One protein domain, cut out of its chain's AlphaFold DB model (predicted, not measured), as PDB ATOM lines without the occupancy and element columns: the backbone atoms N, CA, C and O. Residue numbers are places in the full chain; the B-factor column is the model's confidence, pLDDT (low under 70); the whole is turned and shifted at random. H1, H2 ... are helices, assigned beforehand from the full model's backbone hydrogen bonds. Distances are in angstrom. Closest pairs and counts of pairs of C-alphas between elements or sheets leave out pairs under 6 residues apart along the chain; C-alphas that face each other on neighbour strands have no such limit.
ATOM      1  N   ARG A 146     123.887 186.242 154.195       96.88
ATOM      2  CA  ARG A 146     122.972 187.379 154.036       96.88
ATOM      3  C   ARG A 146     123.409 188.280 152.887       96.88
ATOM      4  O   ARG A 146     122.554 188.779 152.162       96.88
ATOM      5  N   VAL A 147     124.720 188.458 152.704       96.56
ATOM      6  CA  VAL A 147     125.278 189.167 151.544       96.56
ATOM      7  C   VAL A 147     124.936 188.392 150.276       96.56
ATOM      8  O   VAL A 147     124.330 188.962 149.374       96.56
ATOM      9  N   GLN A 148     125.194 187.081 150.249       97.31
ATOM     10  CA  GLN A 148     124.859 186.229 149.103       97.31
ATOM     11  C   GLN A 148     123.362 186.258 148.763       97.31
ATOM     12  O   GLN A 148     123.000 186.384 147.594       97.31
ATOM     13  N   LEU A 149     122.486 186.195 149.771       97.88
ATOM     14  CA  LEU A 149     121.033 186.256 149.589       97.88
ATOM     15  C   LEU A 149     120.580 187.589 148.981       97.88
ATOM     16  O   LEU A 149     119.749 187.610 148.066       97.88
ATOM     17  N   LEU A 150     121.110 188.708 149.474       97.06
ATOM     18  CA  LEU A 150     120.758 190.032 148.964       97.06
ATOM     19  C   LEU A 150     121.340 190.271 147.564       97.06
ATOM     20  O   LEU A 150     120.628 190.781 146.700       97.06
ATOM     21  N   THR A 151     122.565 189.816 147.288       95.62
ATOM     22  CA  THR A 151     123.149 189.833 145.936       95.62
ATOM     23  C   THR A 151     122.337 188.980 144.962       95.62
ATOM     24  O   THR A 151     122.020 189.442 143.869       95.62
ATOM     25  N   ALA A 152     121.918 187.774 145.353       96.50
ATOM     26  CA  ALA A 152     121.045 186.943 144.523       96.50
ATOM     27  C   ALA A 152     119.703 187.638 144.249       96.50
ATOM     28  O   ALA A 152     119.197 187.609 143.135       96.50
ATOM     29  N   THR A 153     119.154 188.338 145.243       96.31
ATOM     30  CA  THR A 153     117.922 189.122 145.072       96.31
ATOM     31  C   THR A 153     118.095 190.282 144.100       96.31
ATOM     32  O   THR A 153     117.206 190.532 143.290       96.31
ATOM     33  N   TYR A 154     119.240 190.958 144.147       94.50
ATOM     34  CA  TYR A 154     119.594 191.979 143.170       94.50
ATOM     35  C   TYR A 154     119.654 191.409 141.748       94.50
ATOM     36  O   TYR A 154     119.005 191.926 140.838       94.50
ATOM     37  N   ASN A 155     120.367 190.294 141.588       93.81
ATOM     38  CA  ASN A 155     120.544 189.609 140.312       93.81
ATOM     39  C   ASN A 155     119.220 189.093 139.733       93.81
ATOM     40  O   ASN A 155     118.983 189.267 138.541       93.81
ATOM     41  N   ASP A 156     118.329 188.552 140.566       94.50
ATOM     42  CA  ASP A 156     117.007 188.075 140.143       94.50
ATOM     43  C   ASP A 156     116.109 189.204 139.619       94.50
ATOM     44  O   ASP A 156     115.398 189.025 138.633       94.50
ATOM     45  N   VAL A 157     116.114 190.366 140.285       92.38
ATOM     46  CA  VAL A 157     115.254 191.497 139.894       92.38
ATOM     47  C   VAL A 157     115.781 192.190 138.641       92.38
ATOM     48  O   VAL A 157     114.985 192.635 137.818       92.38
ATOM     49  N   LEU A 158     117.104 192.286 138.496       89.94
ATOM     50  CA  LEU A 158     117.739 192.973 137.371       89.94
ATOM     51  C   LEU A 158     118.108 192.056 136.198       89.94
ATOM     52  O   LEU A 158     118.496 192.556 135.147       89.94
ATOM     53  N   GLY A 159     118.012 190.733 136.360       91.06
ATOM     54  CA  GLY A 159     118.433 189.767 135.345       91.06
ATOM     55  C   GLY A 159     119.928 189.858 135.022       91.06
ATOM     56  O   GLY A 159     120.304 189.814 133.853       91.06
ATOM     57  N   CYS A 160     120.774 190.034 136.042       90.12
ATOM     58  CA  CYS A 160     122.207 190.297 135.880       90.12
ATOM     59  C   CYS A 160     123.089 189.388 136.750       90.12
ATOM     60  O   CYS A 160     122.587 188.594 137.540       90.12
ATOM     61  N   GLU A 161     124.411 189.515 136.609       90.50
ATOM     62  CA  GLU A 161     125.410 188.781 137.400       90.50
ATOM     63  C   GLU A 161     126.320 189.740 138.187       90.50
ATOM     64  O   GLU A 161     127.545 189.738 138.050       90.50
ATOM     65  N   ALA A 162     125.718 190.601 139.009       89.75
ATOM     66  CA  ALA A 162     126.460 191.514 139.867       89.75
ATOM     67  C   ALA A 162     127.126 190.787 141.048       89.75
ATOM     68  O   ALA A 162     126.724 189.695 141.468       89.75
ATOM     69  N   ARG A 163     128.152 191.439 141.603       90.62
ATOM     70  CA  ARG A 163     128.893 191.016 142.798       90.62
ATOM     71  C   ARG A 163     128.730 192.063 143.904       90.62
ATOM     72  O   ARG A 163     128.525 193.232 143.579       90.62
ATOM     73  N   PRO A 164     128.823 191.680 145.190       91.56
ATOM     74  CA  PRO A 164     128.865 192.660 146.268       91.56
ATOM     75  C   PRO A 164     130.102 193.550 146.121       91.56
ATOM     76  O   PRO A 164     131.162 193.089 145.691       91.56
ATOM     77  N   VAL A 165     129.958 194.814 146.504       89.12
ATOM     78  CA  VAL A 165     131.020 195.823 146.447       89.12
ATOM     79  C   VAL A 165     131.252 196.421 147.829       89.12
ATOM     80  O   VAL A 165     130.327 196.509 148.639       89.12
ATOM     81  N   ALA A 166     132.482 196.853 148.087       88.44
ATOM     82  CA  ALA A 166     132.782 197.777 149.169       88.44
ATOM     83  C   ALA A 166     132.945 199.179 148.577       88.44
ATOM     84  O   ALA A 166     133.598 199.352 147.551       88.44
ATOM     85  N   VAL A 167     132.353 200.168 149.238       84.94
ATOM     86  CA  VAL A 167     132.435 201.580 148.855       84.94
ATOM     87  C   VAL A 167     132.995 202.388 150.021       84.94
ATOM     88  O   VAL A 167     132.809 202.021 151.183       84.94
ATOM     89  N   GLY A 168     133.694 203.484 149.714       80.88
ATOM     90  CA  GLY A 168     134.296 204.367 150.721       80.88
ATOM     91  C   GLY A 168     133.280 205.200 151.511       80.88
ATOM     92  O   GLY A 168     133.638 205.817 152.521       80.88
ATOM     93  N   ASP A 169     132.019 205.211 151.080       79.38
ATOM     94  CA  ASP A 169     130.990 206.063 151.655       79.38
ATOM     95  C   ASP A 169     130.523 205.607 153.040       79.38
ATOM     96  O   ASP A 169     130.306 204.431 153.355       79.38
ATOM     97  N   GLY A 170     130.350 206.604 153.906       80.88
ATOM     98  CA  GLY A 170     129.775 206.423 155.228       80.88
ATOM     99  C   GLY A 170     128.285 206.125 155.144       80.88
ATOM    100  O   GLY A 170     127.513 206.912 154.615       80.88
ATOM    101  N   THR A 171     127.863 205.010 155.733       86.56
ATOM    102  CA  THR A 171     126.456 204.590 155.797       86.56
ATOM    103  C   THR A 171     126.058 204.266 157.230       86.56
ATOM    104  O   THR A 171     126.905 203.948 158.066       86.56
ATOM    105  N   HIS A 172     124.757 204.282 157.528       88.56
ATOM    106  CA  HIS A 172     124.255 203.959 158.868       88.56
ATOM    107  C   HIS A 172     124.550 202.518 159.315       88.56
ATOM    108  O   HIS A 172     124.582 202.262 160.520       88.56
ATOM    109  N   ALA A 173     124.799 201.588 158.383       90.12
ATOM    110  CA  ALA A 173     125.051 200.185 158.709       90.12
ATOM    111  C   ALA A 173     126.243 199.991 159.659       90.12
ATOM    112  O   ALA A 173     126.204 199.081 160.482       90.12
ATOM    113  N   ARG A 174     127.244 200.883 159.636       89.31
ATOM    114  CA  ARG A 174     128.399 200.794 160.547       89.31
ATOM    115  C   ARG A 174     128.041 200.925 162.031       89.31
ATOM    116  O   ARG A 174     128.784 200.452 162.881       89.31
ATOM    117  N   PHE A 175     126.903 201.543 162.351       89.62
ATOM    118  CA  PHE A 175     126.473 201.781 163.733       89.62
ATOM    119  C   PHE A 175     125.449 200.759 164.239       89.62
ATOM    120  O   PHE A 175     125.114 200.759 165.425       89.62
ATOM    121  N   ILE A 176     124.937 199.890 163.363       91.19
ATOM    122  CA  ILE A 176     123.923 198.894 163.709       91.19
ATOM    123  C   ILE A 176     124.572 197.509 163.630       91.19
ATOM    124  O   ILE A 176     124.970 197.087 162.544       91.19
ATOM    125  N   PRO A 177     124.669 196.763 164.749       88.19
ATOM    126  CA  PRO A 177     125.298 195.452 164.748       88.19
ATOM    127  C   PRO A 177     124.714 194.544 163.669       88.19
ATOM    128  O   PRO A 177     123.504 194.322 163.620       88.19
ATOM    129  N   ARG A 178     125.597 193.978 162.840       87.75
ATOM    130  CA  ARG A 178     125.255 193.036 161.767       87.75
ATOM    131  C   ARG A 178     124.399 193.634 160.637       87.75
ATOM    132  O   ARG A 178     123.894 192.851 159.834       87.75
ATOM    133  N   ALA A 179     124.220 194.950 160.549       92.75
ATOM    134  CA  ALA A 179     123.491 195.558 159.438       92.75
ATOM    135  C   ALA A 179     124.245 195.403 158.110       92.75
ATOM    136  O   ALA A 179     125.467 195.280 158.080       92.75
ATOM    137  N   LEU A 180     123.509 195.410 157.005       92.94
ATOM    138  CA  LEU A 180     124.070 195.401 155.659       92.94
ATOM    139  C   LEU A 180     123.610 196.650 154.927       92.94
ATOM    140  O   LEU A 180     122.464 197.072 155.082       92.94
ATOM    141  N   ASN A 181     124.500 197.204 154.111       91.31
ATOM    142  CA  ASN A 181     124.094 198.140 153.079       91.31
ATOM    143  C   ASN A 181     123.572 197.336 151.904       91.31
ATOM    144  O   ASN A 181     124.213 196.391 151.447       91.31
ATOM    145  N   PHE A 182     122.391 197.703 151.441       91.81
ATOM    146  CA  PHE A 182     121.767 197.078 150.299       91.81
ATOM    147  C   PHE A 182     120.994 198.143 149.556       91.81
ATOM    148  O   PHE A 182     120.285 198.930 150.177       91.81
ATOM    149  N   GLY A 183     121.144 198.161 148.244       85.56
ATOM    150  CA  GLY A 183     120.484 199.132 147.404       85.56
ATOM    151  C   GLY A 183     121.277 199.363 146.126       85.56
ATOM    152  O   GLY A 183     122.494 199.184 146.114       85.56
ATOM    153  N   PRO A 184     120.595 199.725 145.042       75.31
ATOM    154  CA  PRO A 184     121.259 200.143 143.826       75.31
ATOM    155  C   PRO A 184     121.744 201.591 143.947       75.31
ATOM    156  O   PRO A 184     120.940 202.511 144.109       75.31
ATOM    157  N   GLU A 185     123.045 201.808 143.797       74.62
ATOM    158  CA  GLU A 185     123.590 203.132 143.512       74.62
ATOM    159  C   GLU A 185     123.599 203.343 141.994       74.62
ATOM    160  O   GLU A 185     124.598 203.121 141.323       74.62
ATOM    161  N   PHE A 186     122.455 203.716 141.418       69.12
ATOM    162  CA  PHE A 186     122.253 203.724 139.960       69.12
ATOM    163  C   PHE A 186     123.154 204.683 139.155       69.12
ATOM    164  O   PHE A 186     123.044 204.695 137.936       69.12
ATOM    165  N   HIS A 187     124.020 205.464 139.800       63.03
ATOM    166  CA  HIS A 187     124.985 206.354 139.139       63.03
ATOM    167  C   HIS A 187     126.432 205.869 139.275       63.03
ATOM    168  O   HIS A 187     127.353 206.598 138.921       63.03
ATOM    169  N   ALA A 188     126.644 204.664 139.806       67.88
ATOM    170  CA  ALA A 188     127.974 204.136 140.056       67.88
ATOM    171  C   ALA A 188     128.453 203.193 138.944       67.88
ATOM    172  O   ALA A 188     127.692 202.371 138.431       67.88
ATOM    173  N   ASP A 189     129.756 203.243 138.657       69.69
ATOM    174  CA  ASP A 189     130.422 202.455 137.604       69.69
ATOM    175  C   ASP A 189     130.254 200.932 137.757       69.69
ATOM    176  O   ASP A 189     130.428 200.176 136.802       69.69
ATOM    177  N   HIS A 190     129.930 200.464 138.965       71.19
ATOM    178  CA  HIS A 190     129.739 199.047 139.266       71.19
ATOM    179  C   HIS A 190     128.309 198.546 139.000       71.19
ATOM    180  O   HIS A 190     128.063 197.342 139.109       71.19
ATOM    181  N   VAL A 191     127.360 199.430 138.665       75.56
ATOM    182  CA  VAL A 191     125.997 199.028 138.303       75.56
ATOM    183  C   VAL A 191     125.969 198.565 136.846       75.56
ATOM    184  O   VAL A 191     126.329 199.326 135.947       75.56
ATOM    185  N   PRO A 192     125.533 197.324 136.571       75.31
ATOM    186  CA  PRO A 192     125.499 196.818 135.210       75.31
ATOM    187  C   PRO A 192     124.449 197.562 134.377       75.31
ATOM    188  O   PRO A 192     123.324 197.797 134.824       75.31
ATOM    189  N   ALA A 193     124.803 197.881 133.133       81.19
ATOM    190  CA  ALA A 193     123.864 198.402 132.149       81.19
ATOM    191  C   ALA A 193     122.896 197.291 131.727       81.19
ATOM    192  O   ALA A 193     123.228 196.437 130.904       81.19
ATOM    193  N   VAL A 194     121.706 197.293 132.326       81.81
ATOM    194  CA  VAL A 194     120.647 196.314 132.067       81.81
ATOM    195  C   VAL A 194     119.349 196.988 131.664       81.81
ATOM    196  O   VAL A 194     119.042 198.110 132.081       81.81
ATOM    197  N   ASP A 195     118.550 196.267 130.882       76.75
ATOM    198  CA  ASP A 195     117.207 196.700 130.525       76.75
ATOM    199  C   ASP A 195     116.383 196.955 131.789       76.75
ATOM    200  O   ASP A 195     116.280 196.119 132.683       76.75
ATOM    201  N   GLY A 196     115.767 198.133 131.862       74.69
ATOM    202  CA  GLY A 196     114.958 198.514 133.021       74.69
ATOM    203  C   GLY A 196     115.637 199.487 133.987       74.69
ATOM    204  O   GLY A 196     114.929 200.043 134.828       74.69
ATOM    205  N   ILE A 197     116.931 199.769 133.811       84.69
ATOM    206  CA  ILE A 197     117.664 200.805 134.547       84.69
ATOM    207  C   ILE A 197     118.095 201.921 133.590       84.69
ATOM    208  O   ILE A 197     118.636 201.664 132.521       84.69
ATOM    209  N   ASP A 198     117.839 203.166 133.974       86.50
ATOM    210  CA  ASP A 198     118.299 204.354 133.261       86.50
ATOM    211  C   ASP A 198     119.595 204.847 133.920       86.50
ATOM    212  O   ASP A 198     119.550 205.385 135.026       86.50
ATOM    213  N   LEU A 199     120.734 204.632 133.259       82.62
ATOM    214  CA  LEU A 199     122.054 205.101 133.715       82.62
ATOM    215  C   LEU A 199     122.470 206.424 133.054       82.62
ATOM    216  O   LEU A 199     123.403 207.082 133.499       82.62
ATOM    217  N   GLU A 200     121.798 206.813 131.968       83.38
ATOM    218  CA  GLU A 200     122.142 208.026 131.232       83.38
ATOM    219  C   GLU A 200     121.580 209.265 131.922       83.38
ATOM    220  O   GLU A 200     120.371 209.392 132.145       83.38
ATOM    221  N   THR A 201     122.468 210.214 132.206       86.19
ATOM    222  CA  THR A 201     122.096 211.532 132.706       86.19
ATOM    223  C   THR A 201     121.170 212.242 131.707       86.19
ATOM    224  O   THR A 201     121.494 212.316 130.518       86.19
ATOM    225  N   PRO A 202     120.024 212.798 132.155       89.25
ATOM    226  CA  PRO A 202     119.111 213.532 131.291       89.25
ATOM    227  C   PRO A 202     119.807 214.654 130.501       89.25
ATOM    228  O   PRO A 202     120.633 215.373 131.060       89.25
ATOM    229  N   PRO A 203     119.415 214.903 129.237       92.12
ATOM    230  CA  PRO A 203     120.124 215.830 128.347       92.12
ATOM    231  C   PRO A 203     120.066 217.302 128.784       92.12
ATOM    232  O   PRO A 203     120.774 218.136 128.224       92.12
ATOM    233  N   PHE A 204     119.201 217.643 129.743       91.38
ATOM    234  CA  PHE A 204     119.101 218.989 130.315       91.38
ATOM    235  C   PHE A 204     120.034 219.213 131.516       91.38
ATOM    236  O   PHE A 204     120.124 220.341 131.992       91.38
ATOM    237  N   ILE A 205     120.710 218.171 132.006       90.88
ATOM    238  CA  ILE A 205     121.731 218.276 133.049       90.88
ATOM    239  C   ILE A 205     123.091 218.411 132.366       90.88
ATOM    240  O   ILE A 205     123.401 217.704 131.405       90.88
ATOM    241  N   ALA A 206     123.900 219.355 132.843       90.44
ATOM    242  CA  ALA A 206     125.210 219.610 132.264       90.44
ATOM    243  C   ALA A 206     126.144 218.389 132.420       90.44
ATOM    244  O   ALA A 206     126.106 217.717 133.454       90.44
ATOM    245  N   PRO A 207     127.037 218.119 131.448       88.06
ATOM    246  CA  PRO A 207     128.065 217.094 131.608       88.06
ATOM    247  C   PRO A 207     128.885 217.313 132.888       88.06
ATOM    248  O   PRO A 207     129.395 218.409 133.119       88.06
ATOM    249  N   GLY A 208     129.008 216.272 133.713       83.44
ATOM    250  CA  GLY A 208     129.702 216.328 135.006       83.44
ATOM    251  C   GLY A 208     128.862 216.843 136.186       83.44
ATOM    252  O   GLY A 208     129.362 216.841 137.310       83.44
ATOM    253  N   ALA A 209     127.609 217.254 135.962       86.62
ATOM    254  CA  ALA A 209     126.628 217.547 137.010       86.62
ATOM    255  C   ALA A 209     125.692 216.346 137.256       86.62
ATOM    256  O   ALA A 209     125.759 215.337 136.552       86.62
ATOM    257  N   GLY A 210     124.813 216.452 138.257       87.69
ATOM    258  CA  GLY A 210     123.797 215.436 138.544       87.69
ATOM    259  C   GLY A 210     124.221 214.291 139.459       87.69
ATOM    260  O   GLY A 210     123.409 213.408 139.728       87.69
ATOM    261  N   ASN A 211     125.455 214.317 139.963       85.56
ATOM    262  CA  ASN A 211     125.941 213.361 140.957       85.56
ATOM    263  C   ASN A 211     125.306 213.607 142.333       85.56
ATOM    264  O   ASN A 211     124.860 214.720 142.633       85.56
ATOM    265  N   ALA A 212     125.328 212.582 143.188       84.50
ATOM    266  CA  ALA A 212     124.926 212.707 144.586       84.50
ATOM    267  C   ALA A 212     125.679 213.859 145.272       84.50
ATOM    268  O   ALA A 212     126.887 214.024 145.081       84.50
ATOM    269  N   HIS A 213     124.957 214.666 146.057       86.25
ATOM    270  CA  HIS A 213     125.488 215.850 146.749       86.25
ATOM    271  C   HIS A 213     126.010 216.964 145.815       86.25
ATOM    272  O   HIS A 213     126.685 217.892 146.270       86.25
ATOM    273  N   GLY A 214     125.710 216.885 144.517       86.81
ATOM    274  CA  GLY A 214     126.095 217.862 143.505       86.81
ATOM    275  C   GLY A 214     124.958 218.797 143.092       86.81
ATOM    276  O   GLY A 214     123.799 218.640 143.476       86.81
ATOM    277  N   ALA A 215     125.293 219.786 142.262       89.19
ATOM    278  CA  ALA A 215     124.280 220.568 141.562       89.19
ATOM    279  C   ALA A 215     123.490 219.667 140.599       89.19
ATOM    280  O   ALA A 215     124.060 218.769 139.973       89.19
ATOM    281  N   ASP A 216     122.191 219.945 140.482       91.81
ATOM    282  CA  ASP A 216     121.261 219.233 139.602       91.81
ATOM    283  C   ASP A 216     121.159 217.720 139.879       91.81
ATOM    284  O   ASP A 216     120.870 216.946 138.968       91.81
ATOM    285  N   GLU A 217     121.386 217.293 141.131       91.38
ATOM    286  CA  GLU A 217     121.193 215.903 141.570       91.38
ATOM    287  C   GLU A 217     119.822 215.367 141.128       91.38
ATOM    288  O   GLU A 217     118.787 216.027 141.277       91.38
ATOM    289  N   TRP A 218     119.811 214.151 140.579       89.81
ATOM    290  CA  TRP A 218     118.619 213.575 139.968       89.81
ATOM    291  C   TRP A 218     118.487 212.072 140.229       89.81
ATOM    292  O   TRP A 218     119.448 211.357 140.517       89.81
ATOM    293  N   ALA A 219     117.261 211.575 140.061       89.25
ATOM    294  CA  ALA A 219     116.952 210.152 140.081       89.25
ATOM    295  C   ALA A 219     115.885 209.818 139.028       89.25
ATOM    296  O   ALA A 219     114.924 210.570 138.840       89.25
ATOM    297  N   SER A 220     116.014 208.668 138.361       90.44
ATOM    298  CA  SER A 220     114.973 208.168 137.455       90.44
ATOM    299  C   SER A 220     113.801 207.579 138.244       90.44
ATOM    300  O   SER A 220     113.974 206.707 139.096       90.44
ATOM    301  N   LEU A 221     112.571 207.982 137.906       91.12
ATOM    302  CA  LEU A 221     111.360 207.375 138.470       91.12
ATOM    303  C   LEU A 221     111.256 205.878 138.141       91.12
ATOM    304  O   LEU A 221     110.690 205.107 138.919       91.12
ATOM    305  N   LYS A 222     111.785 205.456 136.989       89.62
ATOM    306  CA  LYS A 222     111.849 204.046 136.601       89.62
ATOM    307  C   LYS A 222     112.804 203.293 137.529       89.62
ATOM    308  O   LYS A 222     112.390 202.302 138.123       89.62
ATOM    309  N   ASN A 223     113.996 203.840 137.765       91.38
ATOM    310  CA  ASN A 223     114.965 203.278 138.708       91.38
ATOM    311  C   ASN A 223     114.399 203.199 140.131       91.38
ATOM    312  O   ASN A 223     114.548 202.174 140.790       91.38
ATOM    313  N   LEU A 224     113.678 204.229 140.590       91.81
ATOM    314  CA  LEU A 224     113.018 204.220 141.902       91.81
ATOM    315  C   LEU A 224     111.968 203.104 142.025       91.81
ATOM    316  O   LEU A 224     111.875 202.457 143.068       91.81
ATOM    317  N   LYS A 225     111.197 202.835 140.964       91.88
ATOM    318  CA  LYS A 225     110.252 201.704 140.938       91.88
ATOM    319  C   LYS A 225     110.981 200.362 140.992       91.88
ATOM    320  O   LYS A 225     110.541 199.471 141.715       91.88
ATOM    321  N   THR A 226     112.101 200.228 140.288       91.19
ATOM    322  CA  THR A 226     112.933 199.019 140.351       91.19
ATOM    323  C   THR A 226     113.542 198.828 141.743       91.19
ATOM    324  O   THR A 226     113.459 197.738 142.306       91.19
ATOM    325  N   ALA A 227     114.059 199.897 142.356       92.19
ATOM    326  CA  ALA A 227     114.560 199.876 143.728       92.19
ATOM    327  C   ALA A 227     113.480 199.459 144.732       92.19
ATOM    328  O   ALA A 227     113.755 198.674 145.636       92.19
ATOM    329  N   PHE A 228     112.237 199.915 144.560       94.00
ATOM    330  CA  PHE A 228     111.132 199.477 145.411       94.00
ATOM    331  C   PHE A 228     110.937 197.952 145.374       94.00
ATOM    332  O   PHE A 228     110.796 197.329 146.427       94.00
ATOM    333  N   VAL A 229     110.975 197.340 144.185       93.81
ATOM    334  CA  VAL A 229     110.874 195.877 144.037       93.81
ATOM    335  C   VAL A 229     112.063 195.175 144.698       93.81
ATOM    336  O   VAL A 229     111.855 194.214 145.439       93.81
ATOM    337  N   LEU A 230     113.282 195.688 144.490       94.31
ATOM    338  CA  LEU A 230     114.501 195.185 145.135       94.31
ATOM    339  C   LEU A 230     114.367 195.168 146.661       94.31
ATOM    340  O   LEU A 230     114.619 194.139 147.288       94.31
ATOM    341  N   TYR A 231     113.928 196.277 147.258       96.56
ATOM    342  CA  TYR A 231     113.760 196.375 148.706       96.56
ATOM    343  C   TYR A 231     112.641 195.478 149.227       96.56
ATOM    344  O   TYR A 231     112.847 194.777 150.217       96.56
ATOM    345  N   ALA A 232     111.477 195.460 148.572       97.12
ATOM    346  CA  ALA A 232     110.355 194.628 149.001       97.12
ATOM    347  C   ALA A 232     110.728 193.137 148.991       97.12
ATOM    348  O   ALA A 232     110.495 192.433 149.974       97.12
ATOM    349  N   LEU A 233     111.356 192.665 147.910       97.31
ATOM    350  CA  LEU A 233     111.771 191.270 147.793       97.31
ATOM    351  C   LEU A 233     112.944 190.939 148.725       97.31
ATOM    352  O   LEU A 233     112.930 189.890 149.369       97.31
ATOM    353  N   GLY A 234     113.926 191.839 148.832       96.94
ATOM    354  CA  GLY A 234     115.078 191.683 149.719       96.94
ATOM    355  C   GLY A 234     114.664 191.569 151.181       96.94
ATOM    356  O   GLY A 234     115.122 190.664 151.871       96.94
ATOM    357  N   LEU A 235     113.736 192.419 151.633       96.50
ATOM    358  CA  LEU A 235     113.189 192.360 152.989       96.50
ATOM    359  C   LEU A 235     112.457 191.044 153.254       96.50
ATOM    360  O   LEU A 235     112.719 190.417 154.273       96.50
ATOM    361  N   VAL A 236     111.583 190.603 152.343       97.88
ATOM    362  CA  VAL A 236     110.840 189.341 152.511       97.88
ATOM    363  C   VAL A 236     111.785 188.142 152.583       97.88
ATOM    364  O   VAL A 236     111.643 187.301 153.467       97.88
ATOM    365  N   ARG A 237     112.767 188.061 151.679       97.69
ATOM    366  CA  ARG A 237     113.733 186.952 151.660       97.69
ATOM    367  C   ARG A 237     114.643 186.969 152.884       97.69
ATOM    368  O   ARG A 237     114.931 185.914 153.441       97.69
ATOM    369  N   LEU A 238     115.085 188.152 153.309       96.44
ATOM    370  CA  LEU A 238     115.925 188.291 154.492       96.44
ATOM    371  C   LEU A 238     115.148 187.943 155.768       96.44
ATOM    372  O   LEU A 238     115.693 187.246 156.615       96.44
ATOM    373  N   ASP A 239     113.888 188.369 155.890       96.69
ATOM    374  CA  ASP A 239     113.017 188.002 157.011       96.69
ATOM    375  C   ASP A 239     112.844 186.479 157.098       96.69
ATOM    376  O   ASP A 239     113.088 185.894 158.147       96.69
ATOM    377  N   GLN A 240     112.555 185.814 155.974       97.06
ATOM    378  CA  GLN A 240     112.460 184.350 155.908       97.06
ATOM    379  C   GLN A 240     113.761 183.635 156.291       97.06
ATOM    380  O   GLN A 240     113.713 182.567 156.889       97.06
ATOM    381  N   TYR A 241     114.919 184.198 155.937       96.12
ATOM    382  CA  TYR A 241     116.222 183.635 156.300       96.12
ATOM    383  C   TYR A 241     116.552 183.795 157.793       96.12
ATOM    384  O   TYR A 241     117.310 182.998 158.344       96.12
ATOM    385  N   LEU A 242     116.035 184.844 158.441       92.56
ATOM    386  CA  LEU A 242     116.323 185.160 159.845       92.56
ATOM    387  C   LEU A 242     115.374 184.478 160.845       92.56
ATOM    388  O   LEU A 242     115.664 184.522 162.045       92.56
ATOM    389  N   GLN A 243     114.264 183.901 160.371       85.94
ATOM    390  CA  GLN A 243     113.303 183.118 161.161       85.94
ATOM    391  C   GLN A 243     113.838 181.722 161.499       85.94
ATOM    392  O   GLN A 243     113.600 181.289 162.650       85.94
TER     393      GLN A 243
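What this domain is: This is residues 146 to 243 of the 243 residues of the protein "Succinyl-diaminopimelate desuccinylase" of Bifidobacterium longum (UniProt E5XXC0). Little of the model is regular structure: a helix, H1, packs on the much longer H3, and wide loops reach out from this pair, with the tiny H2 in one of them. The loop of residues 201 to 217 extends the shape past the first end of H3. The printed part has 98 residues, 39 of them in three named helices, H1, H2, H3 in chain order, with no named strand: all helix. It is elongated, 48 by 31 by 20 A, and only just compact, close to loose, with a radius of gyration of the C-alphas of 14.7 A.

How they stand to each other: H1, residues 146 to 158, touches H3, residues 221 to 242; their closest C-alphas, Leu 150 and Gly 234, are 6.0 A apart. They run opposite ways at a tilt of 36 degrees, only just steep. H2, residues 172 to 175, is apart from both. Every O i to N i+4 pair in H1 and H3 is within hydrogen-bond range; H2 is too short for one.

Where its parts are: H1 begins at C-alpha 146 (122.972, 187.379, 154.036) and spans 18.3 A. H3 spans 31.2 A, ending at C-alpha 242 (116.323, 185.160, 159.845).

The domain as a whole: The farthest C-alphas, Ala 206 and Gln 243, are 48.0 A apart. The printed part has no cut. Both links are long, 13 and 45 residues. Residues 186 to 189 have pLDDT under 70.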